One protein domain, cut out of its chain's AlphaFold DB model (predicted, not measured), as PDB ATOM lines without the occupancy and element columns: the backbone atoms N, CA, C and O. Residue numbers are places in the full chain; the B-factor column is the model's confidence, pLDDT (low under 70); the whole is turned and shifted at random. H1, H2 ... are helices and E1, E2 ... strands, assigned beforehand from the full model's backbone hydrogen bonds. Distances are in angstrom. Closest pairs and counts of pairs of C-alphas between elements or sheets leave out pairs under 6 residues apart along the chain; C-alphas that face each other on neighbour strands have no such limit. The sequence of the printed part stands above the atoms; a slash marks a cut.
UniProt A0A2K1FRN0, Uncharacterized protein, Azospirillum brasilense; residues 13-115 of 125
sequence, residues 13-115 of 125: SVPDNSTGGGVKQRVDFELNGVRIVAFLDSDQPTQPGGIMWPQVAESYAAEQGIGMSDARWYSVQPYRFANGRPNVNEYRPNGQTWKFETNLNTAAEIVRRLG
ATOM      1  N   SER A  13      23.515 162.313   9.336       64.38
ATOM      2  CA  SER A  13      23.898 163.705   9.568       64.38
ATOM      3  C   SER A  13      24.207 163.888  11.048       64.38
ATOM      4  O   SER A  13      23.388 163.555  11.906       64.38
ATOM      5  N   VAL A  14      25.392 164.408  11.350       62.47
ATOM      6  CA  VAL A  14      25.785 164.684  12.732       62.47
ATOM      7  C   VAL A  14      25.167 166.032  13.120       62.47
ATOM      8  O   VAL A  14      25.406 167.012  12.414       62.47
ATOM      9  N   PRO A  15      24.330 166.110  14.175       54.72
ATOM     10  CA  PRO A  15      23.850 167.399  14.664       54.72
ATOM     11  C   PRO A  15      25.051 168.240  15.106       54.72
ATOM     12  O   PRO A  15      25.988 167.681  15.673       54.72
ATOM     13  N   ASP A  16      25.019 169.553  14.850       50.88
ATOM     14  CA  ASP A  16      26.053 170.509  15.274       50.88
ATOM     15  C   ASP A  16      26.292 170.370  16.789       50.88
ATOM     16  O   ASP A  16      25.569 170.938  17.610       50.88
ATOM     17  N   ASN A  17      27.271 169.551  17.173       42.72
ATOM     18  CA  ASN A  17      27.692 169.375  18.551       42.72
ATOM     19  C   ASN A  17      29.033 170.085  18.711       42.72
ATOM     20  O   ASN A  17      29.986 169.843  17.969       42.72
ATOM     21  N   SER A  18      29.061 171.017  19.653       41.78
ATOM     22  CA  SER A  18      30.011 172.120  19.794       41.78
ATOM     23  C   SER A  18      31.430 171.724  20.237       41.78
ATOM     24  O   SER A  18      32.059 172.462  20.992       41.78
ATOM     25  N   THR A  19      31.972 170.600  19.761       44.50
ATOM     26  CA  THR A  19      33.330 170.115  20.087       44.50
ATOM     27  C   THR A  19      34.353 170.309  18.960       44.50
ATOM     28  O   THR A  19      35.399 169.667  18.947       44.50
ATOM     29  N   GLY A  20      34.086 171.231  18.030       45.47
ATOM     30  CA  GLY A  20      34.984 171.578  16.925       45.47
ATOM     31  C   GLY A  20      34.333 171.264  15.587       45.47
ATOM     32  O   GLY A  20      34.393 170.135  15.109       45.47
ATOM     33  N   GLY A  21      33.668 172.276  15.024       53.34
ATOM     34  CA  GLY A  21      32.902 172.179  13.787       53.34
ATOM     35  C   GLY A  21      33.725 171.585  12.649       53.34
ATOM     36  O   GLY A  21      34.805 172.080  12.331       53.34
ATOM     37  N   GLY A  22      33.214 170.513  12.051       67.12
ATOM     38  CA  GLY A  22      33.866 169.907  10.900       67.12
ATOM     39  C   GLY A  22      33.367 168.520  10.511       67.12
ATOM     40  O   GLY A  22      33.549 168.142   9.368       67.12
ATOM     41  N   VAL A  23      32.684 167.763  11.377       78.44
ATOM     42  CA  VAL A  23      32.094 166.478  10.950       78.44
ATOM     43  C   VAL A  23      30.726 166.709  10.311       78.44
ATOM     44  O   VAL A  23      29.762 167.021  11.001       78.44
ATOM     45  N   LYS A  24      30.630 166.525   8.994       83.25
ATOM     46  CA  LYS A  24      29.394 166.683   8.209       83.25
ATOM     47  C   LYS A  24      28.491 165.453   8.293       83.25
ATOM     48  O   LYS A  24      27.265 165.558   8.298       83.25
ATOM     49  N   GLN A  25      29.100 164.273   8.319       87.12
ATOM     50  CA  GLN A  25      28.386 163.005   8.249       87.12
ATOM     51  C   GLN A  25      29.206 161.887   8.881       87.12
ATOM     52  O   GLN A  25      30.430 161.980   8.968       87.12
ATOM     53  N   ARG A  26      28.544 160.810   9.297       91.06
ATOM     54  CA  ARG A  26      29.219 159.610   9.793       91.06
ATOM     55  C   ARG A  26      28.559 158.332   9.300       91.06
ATOM     56  O   ARG A  26      27.365 158.308   9.002       91.06
ATOM     57  N   VAL A  27      29.341 157.263   9.269       93.00
ATOM     58  CA  VAL A  27      28.869 155.894   9.052       93.00
ATOM     59  C   VAL A  27      29.507 154.954  10.058       93.00
ATOM     60  O   VAL A  27      30.676 155.107  10.411       93.00
ATOM     61  N   ASP A  28      28.736 153.955  10.462       94.62
ATOM     62  CA  ASP A  28      29.165 152.843  11.298       94.62
ATOM     63  C   ASP A  28      28.669 151.550  10.644       94.62
ATOM     64  O   ASP A  28      27.474 151.396  10.375       94.62
ATOM     65  N   PHE A  29      29.591 150.669  10.262       94.31
ATOM     66  CA  PHE A  29      29.265 149.458   9.516       94.31
ATOM     67  C   PHE A  29      30.312 148.361   9.701       94.31
ATOM     68  O   PHE A  29      31.441 148.615  10.106       94.31
ATOM     69  N   GLU A  30      29.957 147.124   9.355       94.88
ATOM     70  CA  GLU A  30      30.900 146.006   9.329       94.88
ATOM     71  C   GLU A  30      31.493 145.811   7.927       94.88
ATOM     72  O   GLU A  30      30.772 145.816   6.924       94.88
ATOM     73  N   LEU A  31      32.808 145.597   7.860       91.94
ATOM     74  CA  LEU A  31      33.526 145.192   6.656       91.94
ATOM     75  C   LEU A  31      34.518 144.078   6.999       91.94
ATOM     76  O   LEU A  31      35.435 144.279   7.791       91.94
ATOM     77  N   ASN A  32      34.355 142.905   6.380       90.44
ATOM     78  CA  ASN A  32      35.211 141.729   6.599       90.44
ATOM     79  C   ASN A  32      35.340 141.325   8.086       90.44
ATOM     80  O   ASN A  32      36.435 140.993   8.540       90.44
ATOM     81  N   GLY A  33      34.240 141.375   8.847       91.19
ATOM     82  CA  GLY A  33      34.221 141.024  10.273       91.19
ATOM     83  C   GLY A  33      34.836 142.075  11.204       91.19
ATOM     84  O   GLY A  33      35.079 141.786  12.373       91.19
ATOM     85  N   VAL A  34      35.114 143.282  10.702       93.06
ATOM     86  CA  VAL A  34      35.651 144.403  11.483       93.06
ATOM     87  C   VAL A  34      34.658 145.559  11.451       93.06
ATOM     88  O   VAL A  34      34.199 145.948  10.375       93.06
ATOM     89  N   ARG A  35      34.344 146.136  12.616       95.00
ATOM     90  CA  ARG A  35      33.539 147.361  12.703       95.00
ATOM     91  C   ARG A  35      34.363 148.558  12.238       95.00
ATOM     92  O   ARG A  35      35.487 148.773  12.693       95.00
ATOM     93  N   ILE A  36      33.801 149.330  11.325       95.00
ATOM     94  CA  ILE A  36      34.379 150.525  10.728       95.00
ATOM     95  C   ILE A  36      33.505 151.704  11.131       95.00
ATOM     96  O   ILE A  36      32.313 151.717  10.834       95.00
ATOM     97  N   VAL A  37      34.112 152.710  11.753       94.31
ATOM     98  CA  VAL A  37      33.475 154.002  12.011       94.31
ATOM     99  C   VAL A  37      34.214 155.050  11.199       94.31
ATOM    100  O   VAL A  37      35.422 155.227  11.366       94.31
ATOM    101  N   ALA A  38      33.512 155.730  10.299       93.56
ATOM    102  CA  ALA A  38      34.099 156.755   9.449       93.56
ATOM    103  C   ALA A  38      33.340 158.073   9.558       93.56
ATOM    104  O   ALA A  38      32.109 158.104   9.525       93.56
ATOM    105  N   PHE A  39      34.097 159.159   9.638       91.25
ATOM    106  CA  PHE A  39      33.597 160.519   9.751       91.25
ATOM    107  C   PHE A  39      33.986 161.317   8.507       91.25
ATOM    108  O   PHE A  39      35.147 161.317   8.095       91.25
ATOM    109  N   LEU A  40      33.013 161.999   7.916       88.19
ATOM    110  CA  LEU A  40      33.206 162.920   6.807       88.19
ATOM    111  C   LEU A  40      33.511 164.316   7.345       88.19
ATOM    112  O   LEU A  40      32.700 164.876   8.081       88.19
ATOM    113  N   ASP A  41      34.659 164.863   6.958       84.75
ATOM    114  CA  ASP A  41      35.019 166.265   7.167       84.75
ATOM    115  C   ASP A  41      34.111 167.191   6.335       84.75
ATOM    116  O   ASP A  41      33.457 166.780   5.376       84.75
ATOM    117  N   SER A  42      34.088 168.464   6.694       75.62
ATOM    118  CA  SER A  42      33.446 169.530   5.955       75.62
ATOM    119  C   SER A  42      34.044 169.667   4.554       75.62
ATOM    120  O   SER A  42      35.191 169.302   4.287       75.62
ATOM    121  N   ASP A  43      33.258 170.229   3.637       67.44
ATOM    122  CA  ASP A  43      33.683 170.412   2.246       67.44
ATOM    123  C   ASP A  43      34.723 171.543   2.086       67.44
ATOM    124  O   ASP A  43      35.204 171.795   0.982       67.44
ATOM    125  N   GLN A  44      35.067 172.248   3.171       64.81
ATOM    126  CA  GLN A  44      36.030 173.347   3.190       64.81
ATOM    127  C   GLN A  44      37.229 172.997   4.078       64.81
ATOM    128  O   GLN A  44      37.072 172.271   5.058       64.81
ATOM    129  N   PRO A  45      38.429 173.541   3.802       60.97
ATOM    130  CA  PRO A  45      39.558 173.388   4.705       60.97
ATOM    131  C   PRO A  45      39.186 173.951   6.081       60.97
ATOM    132  O   PRO A  45      38.967 175.155   6.224       60.97
ATOM    133  N   THR A  46      39.113 173.094   7.101       59.88
ATOM    134  CA  THR A  46      38.868 173.563   8.471       59.88
ATOM    135  C   THR A  46      39.972 174.530   8.910       59.88
ATOM    136  O   THR A  46      41.138 174.360   8.538       59.88
ATOM    137  N   GLN A  47      39.600 175.560   9.680       51.25
ATOM    138  CA  GLN A  47      40.501 176.612  10.168       51.25
ATOM    139  C   GLN A  47      41.754 176.062  10.889       51.25
ATOM    140  O   GLN A  47      41.749 174.923  11.369       51.25
ATOM    141  N   PRO A  48      42.830 176.871  11.017       37.19
ATOM    142  CA  PRO A  48      44.034 176.487  11.751       37.19
ATOM    143  C   PRO A  48      43.673 176.093  13.189       37.19
ATOM    144  O   PRO A  48      43.217 176.919  13.972       37.19
ATOM    145  N   GLY A  49      43.831 174.810  13.502       49.22
ATOM    146  CA  GLY A  49      43.291 174.178  14.708       49.22
ATOM    147  C   GLY A  49      42.770 172.772  14.420       49.22
ATOM    148  O   GLY A  49      42.983 171.887  15.239       49.22
ATOM    149  N   GLY A  50      42.224 172.556  13.212       60.38
ATOM    150  CA  GLY A  50      41.800 171.251  12.693       60.38
ATOM    151  C   GLY A  50      40.681 170.578  13.498       60.38
ATOM    152  O   GLY A  50      40.411 170.916  14.648       60.38
ATOM    153  N   ILE A  51      40.017 169.589  12.900       69.56
ATOM    154  CA  ILE A  51      39.151 168.686  13.666       69.56
ATOM    155  C   ILE A  51      40.034 167.889  14.626       69.56
ATOM    156  O   ILE A  51      40.992 167.228  14.209       69.56
ATOM    157  N   MET A  52      39.689 167.909  15.915       78.00
ATOM    158  CA  MET A  52      40.300 167.058  16.935       78.00
ATOM    159  C   MET A  52      39.792 165.624  16.783       78.00
ATOM    160  O   MET A  52      39.056 165.094  17.612       78.00
ATOM    161  N   TRP A  53      40.188 164.982  15.688       79.19
ATOM    162  CA  TRP A  53      39.690 163.676  15.289       79.19
ATOM    163  C   TRP A  53      39.779 162.581  16.372       79.19
ATOM    164  O   TRP A  53      38.845 161.782  16.454       79.19
ATOM    165  N   PRO A  54      40.823 162.522  17.234       82.25
ATOM    166  CA  PRO A  54      40.820 161.601  18.371       82.25
ATOM    167  C   PRO A  54      39.632 161.821  19.320       82.25
ATOM    168  O   PRO A  54      38.956 160.862  19.671       82.25
ATOM    169  N   GLN A  55      39.321 163.075  19.659       84.50
ATOM    170  CA  GLN A  55      38.215 163.419  20.562       84.50
ATOM    171  C   GLN A  55      36.852 163.104  19.938       84.50
ATOM    172  O   GLN A  55      35.940 162.681  20.643       84.50
ATOM    173  N   VAL A  56      36.716 163.270  18.619       84.94
ATOM    174  CA  VAL A  56      35.513 162.868  17.869       84.94
ATOM    175  C   VAL A  56      35.284 161.360  17.992       84.94
ATOM    176  O   VAL A  56      34.182 160.929  18.329       84.94
ATOM    177  N   ALA A  57      36.327 160.561  17.754       86.94
ATOM    178  CA  ALA A  57      36.248 159.108  17.856       86.94
ATOM    179  C   ALA A  57      35.938 158.650  19.292       86.94
ATOM    180  O   ALA A  57      35.029 157.851  19.491       86.94
ATOM    181  N   GLU A  58      36.627 159.210  20.290       88.12
ATOM    182  CA  GLU A  58      36.407 158.910  21.712       88.12
ATOM    183  C   GLU A  58      34.989 159.269  22.170       88.12
ATOM    184  O   GLU A  58      34.347 158.492  22.876       88.12
ATOM    185  N   SER A  59      34.481 160.425  21.735       88.69
ATOM    186  CA  SER A  59      33.130 160.881  22.073       88.69
ATOM    187  C   SER A  59      32.077 159.955  21.468       88.69
ATOM    188  O   SER A  59      31.176 159.510  22.176       88.69
ATOM    189  N   TYR A  60      32.226 159.578  20.193       89.19
ATOM    190  CA  TYR A  60      31.326 158.614  19.559       89.19
ATOM    191  C   TYR A  60      31.398 157.232  20.219       89.19
ATOM    192  O   TYR A  60      30.367 156.609  20.464       89.19
ATOM    193  N   ALA A  61      32.601 156.753  20.549       89.75
ATOM    194  CA  ALA A  61      32.785 155.485  21.249       89.75
ATOM    195  C   ALA A  61      32.026 155.468  22.586       89.75
ATOM    196  O   ALA A  61      31.300 154.515  22.875       89.75
ATOM    197  N   ALA A  62      32.135 156.555  23.360       90.25
ATOM    198  CA  ALA A  62      31.419 156.724  24.619       90.25
ATOM    199  C   ALA A  62      29.894 156.776  24.427       90.25
ATOM    200  O   ALA A  62      29.170 156.109  25.165       90.25
ATOM    201  N   GLU A  63      29.403 157.504  23.418       90.25
ATOM    202  CA  GLU A  63      27.973 157.570  23.073       90.25
ATOM    203  C   GLU A  63      27.394 156.196  22.702       90.25
ATOM    204  O   GLU A  63      26.262 155.883  23.067       90.25
ATOM    205  N   GLN A  64      28.164 155.372  21.985       89.00
ATOM    206  CA  GLN A  64      27.739 154.042  21.537       89.00
ATOM    207  C   GLN A  64      28.050 152.922  22.543       89.00
ATOM    208  O   GLN A  64      27.699 151.768  22.297       89.00
ATOM    209  N   GLY A  65      28.718 153.236  23.657       91.75
ATOM    210  CA  GLY A  65      29.126 152.251  24.657       91.75
ATOM    211  C   GLY A  65      30.110 151.203  24.126       91.75
ATOM    212  O   GLY A  65      30.056 150.054  24.564       91.75
ATOM    213  N   ILE A  66      30.984 151.570  23.181       91.56
ATOM    214  CA  ILE A  66      31.998 150.673  22.607       91.56
ATOM    215  C   ILE A  66      33.414 151.094  22.993       91.56
ATOM    216  O   ILE A  66      33.698 152.272  23.201       91.56
ATOM    217  N   GLY A  67      34.327 150.129  23.076       90.00
ATOM    218  CA  GLY A  67      35.739 150.404  23.286       90.00
ATOM    219  C   GLY A  67      36.398 150.969  22.027       90.00
ATOM    220  O   GLY A  67      36.093 150.570  20.905       90.00
ATOM    221  N   MET A  68      37.394 151.842  22.204       89.44
ATOM    222  CA  MET A  68      38.200 152.372  21.092       89.44
ATOM    223  C   MET A  68      38.921 151.280  20.280       89.44
ATOM    224  O   MET A  68      39.291 151.513  19.132       89.44
ATOM    225  N   SER A  69      39.113 150.092  20.854       90.00
ATOM    226  CA  SER A  69      39.725 148.935  20.188       90.00
ATOM    227  C   SER A  69      38.724 148.048  19.438       90.00
ATOM    228  O   SER A  69      39.153 147.173  18.689       90.00
ATOM    229  N   ASP A  70      37.417 148.261  19.617       91.25
ATOM    230  CA  ASP A  70      36.362 147.424  19.026       91.25
ATOM    231  C   ASP A  70      36.020 147.838  17.585       91.25
ATOM    232  O   ASP A  70      35.269 147.151  16.892       91.25
ATOM    233  N   ALA A  71      36.574 148.962  17.124       92.56
ATOM    234  CA  ALA A  71      36.370 149.495  15.788       92.56
ATOM    235  C   ALA A  71      37.667 150.044  15.183       92.56
ATOM    236  O   ALA A  71      38.638 150.369  15.870       92.56
ATOM    237  N   ARG A  72      37.666 150.172  13.858       93.25
ATOM    238  CA  ARG A  72      38.657 150.935  13.101       93.25
ATOM    239  C   ARG A  72      38.051 152.292  12.772       93.25
ATOM    240  O   ARG A  72      36.935 152.362  12.261       93.25
ATOM    241  N   TRP A  73      38.797 153.351  13.054       92.81
ATOM    242  CA  TRP A  73      38.297 154.721  12.996       92.81
ATOM    243  C   TRP A  73      38.891 155.451  11.803       92.81
ATOM    244  O   TRP A  73      40.105 155.396  11.594       92.81
ATOM    245  N   TYR A  74      38.053 156.150  11.049       92.69
ATOM    246  CA  TYR A  74      38.444 156.801   9.808       92.69
ATOM    247  C   TYR A  74      37.968 158.249   9.735       92.69
ATOM    248  O   TYR A  74      36.858 158.571  10.149       92.69
ATOM    249  N   SER A  75      38.803 159.112   9.161       90.38
ATOM    250  CA  SER A  75      38.438 160.462   8.743       90.38
ATOM    251  C   SER A  75      38.535 160.547   7.229       90.38
ATOM    252  O   SER A  75      39.477 160.022   6.629       90.38
ATOM    253  N   VAL A  76      37.554 161.191   6.608       89.56
ATOM    254  CA  VAL A  76      37.485 161.385   5.161       89.56
ATOM    255  C   VAL A  76      37.484 162.871   4.872       89.56
ATOM    256  O   VAL A  76      36.574 163.575   5.293       89.56
ATOM    257  N   GLN A  77      38.501 163.339   4.154       85.25
ATOM    258  CA  GLN A  77      38.654 164.741   3.770       85.25
ATOM    259  C   GLN A  77      38.292 164.886   2.287       85.25
ATOM    260  O   GLN A  77      39.111 164.530   1.433       85.25
ATOM    261  N   PRO A  78      37.084 165.379   1.952       78.25
ATOM    262  CA  PRO A  78      36.596 165.412   0.573       78.25
ATOM    263  C   PRO A  78      37.330 166.437  -0.298       78.25
ATOM    264  O   PRO A  78      37.305 166.315  -1.514       78.25
ATOM    265  N   TYR A  79      38.007 167.417   0.308       74.31
ATOM    266  CA  TYR A  79      38.794 168.449  -0.374       74.31
ATOM    267  C   TYR A  79      40.275 168.076  -0.563       74.31
ATOM    268  O   TYR A  79      41.034 168.864  -1.118       74.31
ATOM    269  N   ARG A  80      40.729 166.912  -0.073       74.38
ATOM    270  CA  ARG A  80      42.093 166.416  -0.314       74.38
ATOM    271  C   ARG A  80      42.028 165.149  -1.138       74.38
ATOM    272  O   ARG A  80      41.419 164.177  -0.703       74.38
ATOM    273  N   PHE A  81      42.722 165.134  -2.269       72.75
ATOM    274  CA  PHE A  81      42.751 163.979  -3.156       72.75
ATOM    275  C   PHE A  81      44.088 163.250  -3.103       72.75
ATOM    276  O   PHE A  81      45.157 163.851  -3.087       72.75
ATOM    277  N   ALA A  82      44.019 161.923  -3.098       66.12
ATOM    278  CA  ALA A  82      45.162 161.051  -3.314       66.12
ATOM    279  C   ALA A  82      44.737 159.941  -4.276       66.12
ATOM    280  O   ALA A  82      43.752 159.244  -4.033       66.12
ATOM    281  N   ASN A  83      45.470 159.773  -5.381       64.25
ATOM    282  CA  ASN A  83      45.196 158.746  -6.396       64.25
ATOM    283  C   ASN A  83      43.756 158.789  -6.962       64.25
ATOM    284  O   ASN A  83      43.128 157.747  -7.149       64.25
ATOM    285  N   GLY A  84      43.219 159.992  -7.207       66.50
ATOM    286  CA  GLY A  84      41.883 160.184  -7.790       66.50
ATOM    287  C   GLY A  84      40.717 159.903  -6.836       66.50
ATOM    288  O   GLY A  84      39.603 159.658  -7.292       66.50
ATOM    289  N   ARG A  85      40.961 159.884  -5.519       72.00
ATOM    290  CA  ARG A  85      39.938 159.648  -4.488       72.00
ATOM    291  C   ARG A  85      40.113 160.589  -3.294       72.00
ATOM    292  O   ARG A  85      41.243 161.027  -3.056       72.00
ATOM    293  N   PRO A  86      39.044 160.841  -2.516       77.69
ATOM    294  CA  PRO A  86      39.130 161.528  -1.237       77.69
ATOM    295  C   PRO A  86      40.153 160.876  -0.316       77.69
ATOM    296  O   PRO A  86      40.283 159.649  -0.265       77.69
ATOM    297  N   ASN A  87      40.866 161.705   0.431       85.94
ATOM    298  CA  ASN A  87      41.843 161.256   1.398       85.94
ATOM    299  C   ASN A  87      41.119 160.614   2.588       85.94
ATOM    300  O   ASN A  87      40.390 161.282   3.322       85.94
ATOM    301  N   VAL A  88      41.337 159.313   2.758       88.81
ATOM    302  CA  VAL A  88      40.840 158.524   3.882       88.81
ATOM    303  C   VAL A  88      42.017 158.244   4.808       88.81
ATOM    304  O   VAL A  88      42.997 157.631   4.388       88.81
ATOM    305  N   ASN A  89      41.932 158.667   6.067       90.12
ATOM    306  CA  ASN A  89      42.951 158.385   7.074       90.12
ATOM    307  C   ASN A  89      42.396 157.468   8.159       90.12
ATOM    308  O   ASN A  89      41.330 157.734   8.701       90.12
ATOM    309  N   GLU A  90      43.148 156.431   8.513       92.06
ATOM    310  CA  GLU A  90      42.888 155.566   9.658       92.06
ATOM    311  C   GLU A  90      43.527 156.156  10.923       92.06
ATOM    312  O   GLU A  90      44.713 156.512  10.923       92.06
ATOM    313  N   TYR A  91      42.781 156.196  12.025       89.69
ATOM    314  CA  TYR A  91      43.338 156.471  13.344       89.69
ATOM    315  C   TYR A  91      44.084 155.252  13.875       89.69
ATOM    316  O   TYR A  91      43.572 154.132  13.883       89.69
ATOM    317  N   ARG A  92      45.286 155.475  14.398       83.94
ATOM    318  CA  ARG A  92      46.073 154.483  15.128       83.94
ATOM    319  C   ARG A  92      46.101 154.888  16.605       83.94
ATOM    320  O   ARG A  92      46.966 155.689  16.967       83.94
ATOM    321  N   PRO A  93      45.227 154.329  17.468       72.94
ATOM    322  CA  PRO A  93      45.130 154.725  18.878       72.94
ATOM    323  C   PRO A  93      46.461 154.605  19.627       72.94
ATOM    324  O   PRO A  93      46.874 155.527  20.321       72.94
ATOM    325  N   ASN A  94      47.204 153.520  19.383       73.69
ATOM    326  CA  ASN A  94      48.486 153.241  20.045       73.69
ATOM    327  C   ASN A  94      49.602 154.240  19.702       73.69
ATOM    328  O   ASN A  94      50.604 154.303  20.405       73.69
ATOM    329  N   GLY A  95      49.453 154.994  18.612       70.25
ATOM    330  CA  GLY A  95      50.383 156.056  18.233       70.25
ATOM    331  C   GLY A  95      49.737 157.433  18.210       70.25
ATOM    332  O   GLY A  95      50.381 158.353  17.724       70.25
ATOM    333  N   GLN A  96      48.469 157.547  18.626       73.12
ATOM    334  CA  GLN A  96      47.626 158.743  18.530       73.12
ATOM    335  C   GLN A  96      47.775 159.508  17.201       73.12
ATOM    336  O   GLN A  96      47.768 160.735  17.162       73.12
ATOM    337  N   THR A  97      47.925 158.781  16.094       80.75
ATOM    338  CA  THR A  97      48.227 159.352  14.774       80.75
ATOM    339  C   THR A  97      47.193 158.938  13.746       80.75
ATOM    340  O   THR A  97      46.619 157.856  13.823       80.75
ATOM    341  N   TRP A  98      46.994 159.797  12.752       82.94
ATOM    342  CA  TRP A  98      46.192 159.512  11.568       82.94
ATOM    343  C   TRP A  98      47.126 159.170  10.416       82.94
ATOM    344  O   TRP A  98      48.091 159.891  10.160       82.94
ATOM    345  N   LYS A  99      46.878 158.042   9.753       85.25
ATOM    346  CA  LYS A  99      47.680 157.585   8.616       85.25
ATOM    347  C   LYS A  99      46.794 157.342   7.415       85.25
ATOM    348  O   LYS A  99      45.717 156.779   7.567       85.25
ATOM    349  N   PHE A 100      47.298 157.689   6.239       85.00
ATOM    350  CA  PHE A 100      46.621 157.409   4.982       85.00
ATOM    351  C   PHE A 100      46.258 155.922   4.869       85.00
ATOM    352  O   PHE A 100      47.105 155.050   5.097       85.00
ATOM    353  N   GLU A 101      44.999 155.641   4.535       87.88
ATOM    354  CA  GLU A 101      44.511 154.290   4.279       87.88
ATOM    355  C   GLU A 101      44.998 153.831   2.903       87.88
ATOM    356  O   GLU A 101      44.697 154.423   1.869       87.88
ATOM    357  N   THR A 102      45.769 152.749   2.900       82.94
ATOM    358  CA  THR A 102      46.404 152.211   1.689       82.94
ATOM    359  C   THR A 102      45.588 151.085   1.060       82.94
ATOM    360  O   THR A 102      45.782 150.765  -0.113       82.94
ATOM    361  N   ASN A 103      44.640 150.498   1.798       87.25
ATOM    362  CA  ASN A 103      43.716 149.517   1.256       87.25
ATOM    363  C   ASN A 103      42.608 150.210   0.446       87.25
ATOM    364  O   ASN A 103      41.639 150.745   0.990       87.25
ATOM    365  N   LEU A 104      42.733 150.141  -0.880       83.38
ATOM    366  CA  LEU A 104      41.818 150.796  -1.816       83.38
ATOM    367  C   LEU A 104      40.369 150.294  -1.732       83.38
ATOM    368  O   LEU A 104      39.459 151.060  -2.053       83.38
ATOM    369  N   ASN A 105      40.142 149.045  -1.311       87.00
ATOM    370  CA  ASN A 105      38.792 148.493  -1.167       87.00
ATOM    371  C   ASN A 105      38.101 149.068   0.073       87.00
ATOM    372  O   ASN A 105      36.947 149.481  -0.009       87.00
ATOM    373  N   THR A 106      38.824 149.161   1.191       90.19
ATOM    374  CA  THR A 106      38.326 149.800   2.416       90.19
ATOM    375  C   THR A 106      38.008 151.270   2.169       90.19
ATOM    376  O   THR A 106      36.903 151.718   2.465       90.19
ATOM    377  N   ALA A 107      38.941 152.007   1.556       88.25
ATOM    378  CA  ALA A 107      38.735 153.416   1.234       88.25
ATOM    379  C   ALA A 107      37.529 153.627   0.295       88.25
ATOM    380  O   ALA A 107      36.721 154.520   0.535       88.25
ATOM    381  N   ALA A 108      37.367 152.783  -0.735       86.81
ATOM    382  CA  ALA A 108      36.217 152.849  -1.643       86.81
ATOM    383  C   ALA A 108      34.885 152.638  -0.918       86.81
ATOM    384  O   ALA A 108      33.942 153.395  -1.132       86.81
ATOM    385  N   GLU A 109      34.805 151.613  -0.068       91.06
ATOM    386  CA  GLU A 109      33.570 151.286   0.639       91.06
ATOM    387  C   GLU A 109      33.193 152.385   1.637       91.06
ATOM    388  O   GLU A 109      32.026 152.763   1.703       91.06
ATOM    389  N   ILE A 110      34.170 152.960   2.347       92.12
ATOM    390  CA  ILE A 110      33.944 154.099   3.248       92.12
ATOM    391  C   ILE A 110      33.351 155.288   2.480       92.12
ATOM    392  O   ILE A 110      32.300 155.803   2.857       92.12
ATOM    393  N   VAL A 111      33.995 155.703   1.385       89.00
ATOM    394  CA  VAL A 111      33.545 156.832   0.554       89.00
ATOM    395  C   VAL A 111      32.136 156.584   0.010       89.00
ATOM    396  O   VAL A 111      31.273 157.456   0.103       89.00
ATOM    397  N   ARG A 112      31.875 155.369  -0.490       88.50
ATOM    398  CA  ARG A 112      30.560 154.967  -1.002       88.50
ATOM    399  C   ARG A 112      29.482 155.032   0.081       88.50
ATOM    400  O   ARG A 112      28.378 155.498  -0.183       88.50
ATOM    401  N   ARG A 113      29.780 154.555   1.293       91.12
ATOM    402  CA  ARG A 113      28.843 154.561   2.428       91.12
ATOM    403  C   ARG A 113      28.542 155.969   2.909       91.12
ATOM    404  O   ARG A 113      27.397 156.232   3.251       91.12
ATOM    405  N   LEU A 114      29.529 156.859   2.879       89.00
ATOM    406  CA  LEU A 114      29.357 158.281   3.180       89.00
ATOM    407  C   LEU A 114      28.569 159.040   2.100       89.00
ATOM    408  O   LEU A 114      28.309 160.222   2.272       89.00
ATOM    409  N   GLY A 115      28.178 158.390   0.998       86.06
ATOM    410  CA  GLY A 115      27.378 159.022  -0.051       86.06
ATOM    411  C   GLY A 115      28.124 160.118  -0.812       86.06
ATOM    412  O   GLY A 115      27.486 160.980  -1.413       86.06
TER     413      GLY A 115
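What this domain is: This is residues 13 to 115 of the 125 residues of an uncharacterized protein of Azospirillum brasilense (UniProt A0A2K1FRN0). A strongly twisted sheet of five strands curls round helix H2 on one face, while helix H1 lies over E2 and E3 on the opposite face; together they make three layers, a sheet with a helix on each side. The long hairpin E1 and E2 makes one side of the sheet, and E3, E4 and E5 make the other as a meander, each strand the antiparallel neighbour of the one before. The printed part has 103 residues, with two named helices and five named strands in the order E1, E2, H1, E3, E4, E5, H2. The sheet runs E1, E2, E3, E4, E5 and is mixed, and the class is mixed, helices and strands. The whole is compact and rounded, with a radius of gyration of the C-alphas of 12.8 A and spans of 33 by 31 by 28 A.

How they stand to each other: E2, residues 34 to 41, and E3, residues 71 to 82, are parallel inner strands at 36 degrees, with N 39 and O 74 2.9 A apart. E3 bends by 109 degrees at residue 79. E1, residues 23 to 31, is an edge strand, antiparallel to E2 at 164 degrees, with N 29 and O 36 at 3.0 A. E4, residues 85 to 92, is antiparallel to E3 at 146 degrees, with N 75 and O 89 at 2.9 A. The other edge strand, E5, residues 97 to 100, is antiparallel to E4 at 147 degrees, with N 90 and O 99 at 2.8 A. H1, residues 53 to 64, is on the sheet at a height of 9.4 A, slantwise to the strands, at 50 degrees to E2 on the local plane. Its closest C-alphas to E3 are those of Ala 57 and Trp 73, 6.9 A apart. E2, H1 and E3 form a strand-helix-strand unit, two parallel neighbour strands with a helix between them in the chain, with a right-handed crossover. H2, residues 104 to 113, is on the opposite face, and the sheet curls round it. The closest C-alphas of E4 and H2 are those of Val 88 and Ala 107, 6.1 A apart; those of E1 and H2 are Val 27 and Arg 113, 6.8 A apart. H1 and H2 are apart. In both helices every O i to N i+4 pair is within hydrogen-bond range.

Where its parts are: E1 begins at C-alpha 23 (32.094, 166.478, 10.950) and is 21.8 A long from first to last C-alpha; E2 is 22.3 A, E3 24.0 A, E4 21.2 A and H1 16.6 A long. H2 ends at C-alpha 113 (28.843, 154.561, 2.428).

The domain as a whole: The two C-alphas farthest apart, those of Gly 33 and Pro 48, are 36.8 A apart. The printed part has no cut. The link from E2 to H1, 11 residues, is long. Mean pLDDT of the printed part is 80.3; residues 13 to 22, 43 to 51 and 82 to 84 are under 70.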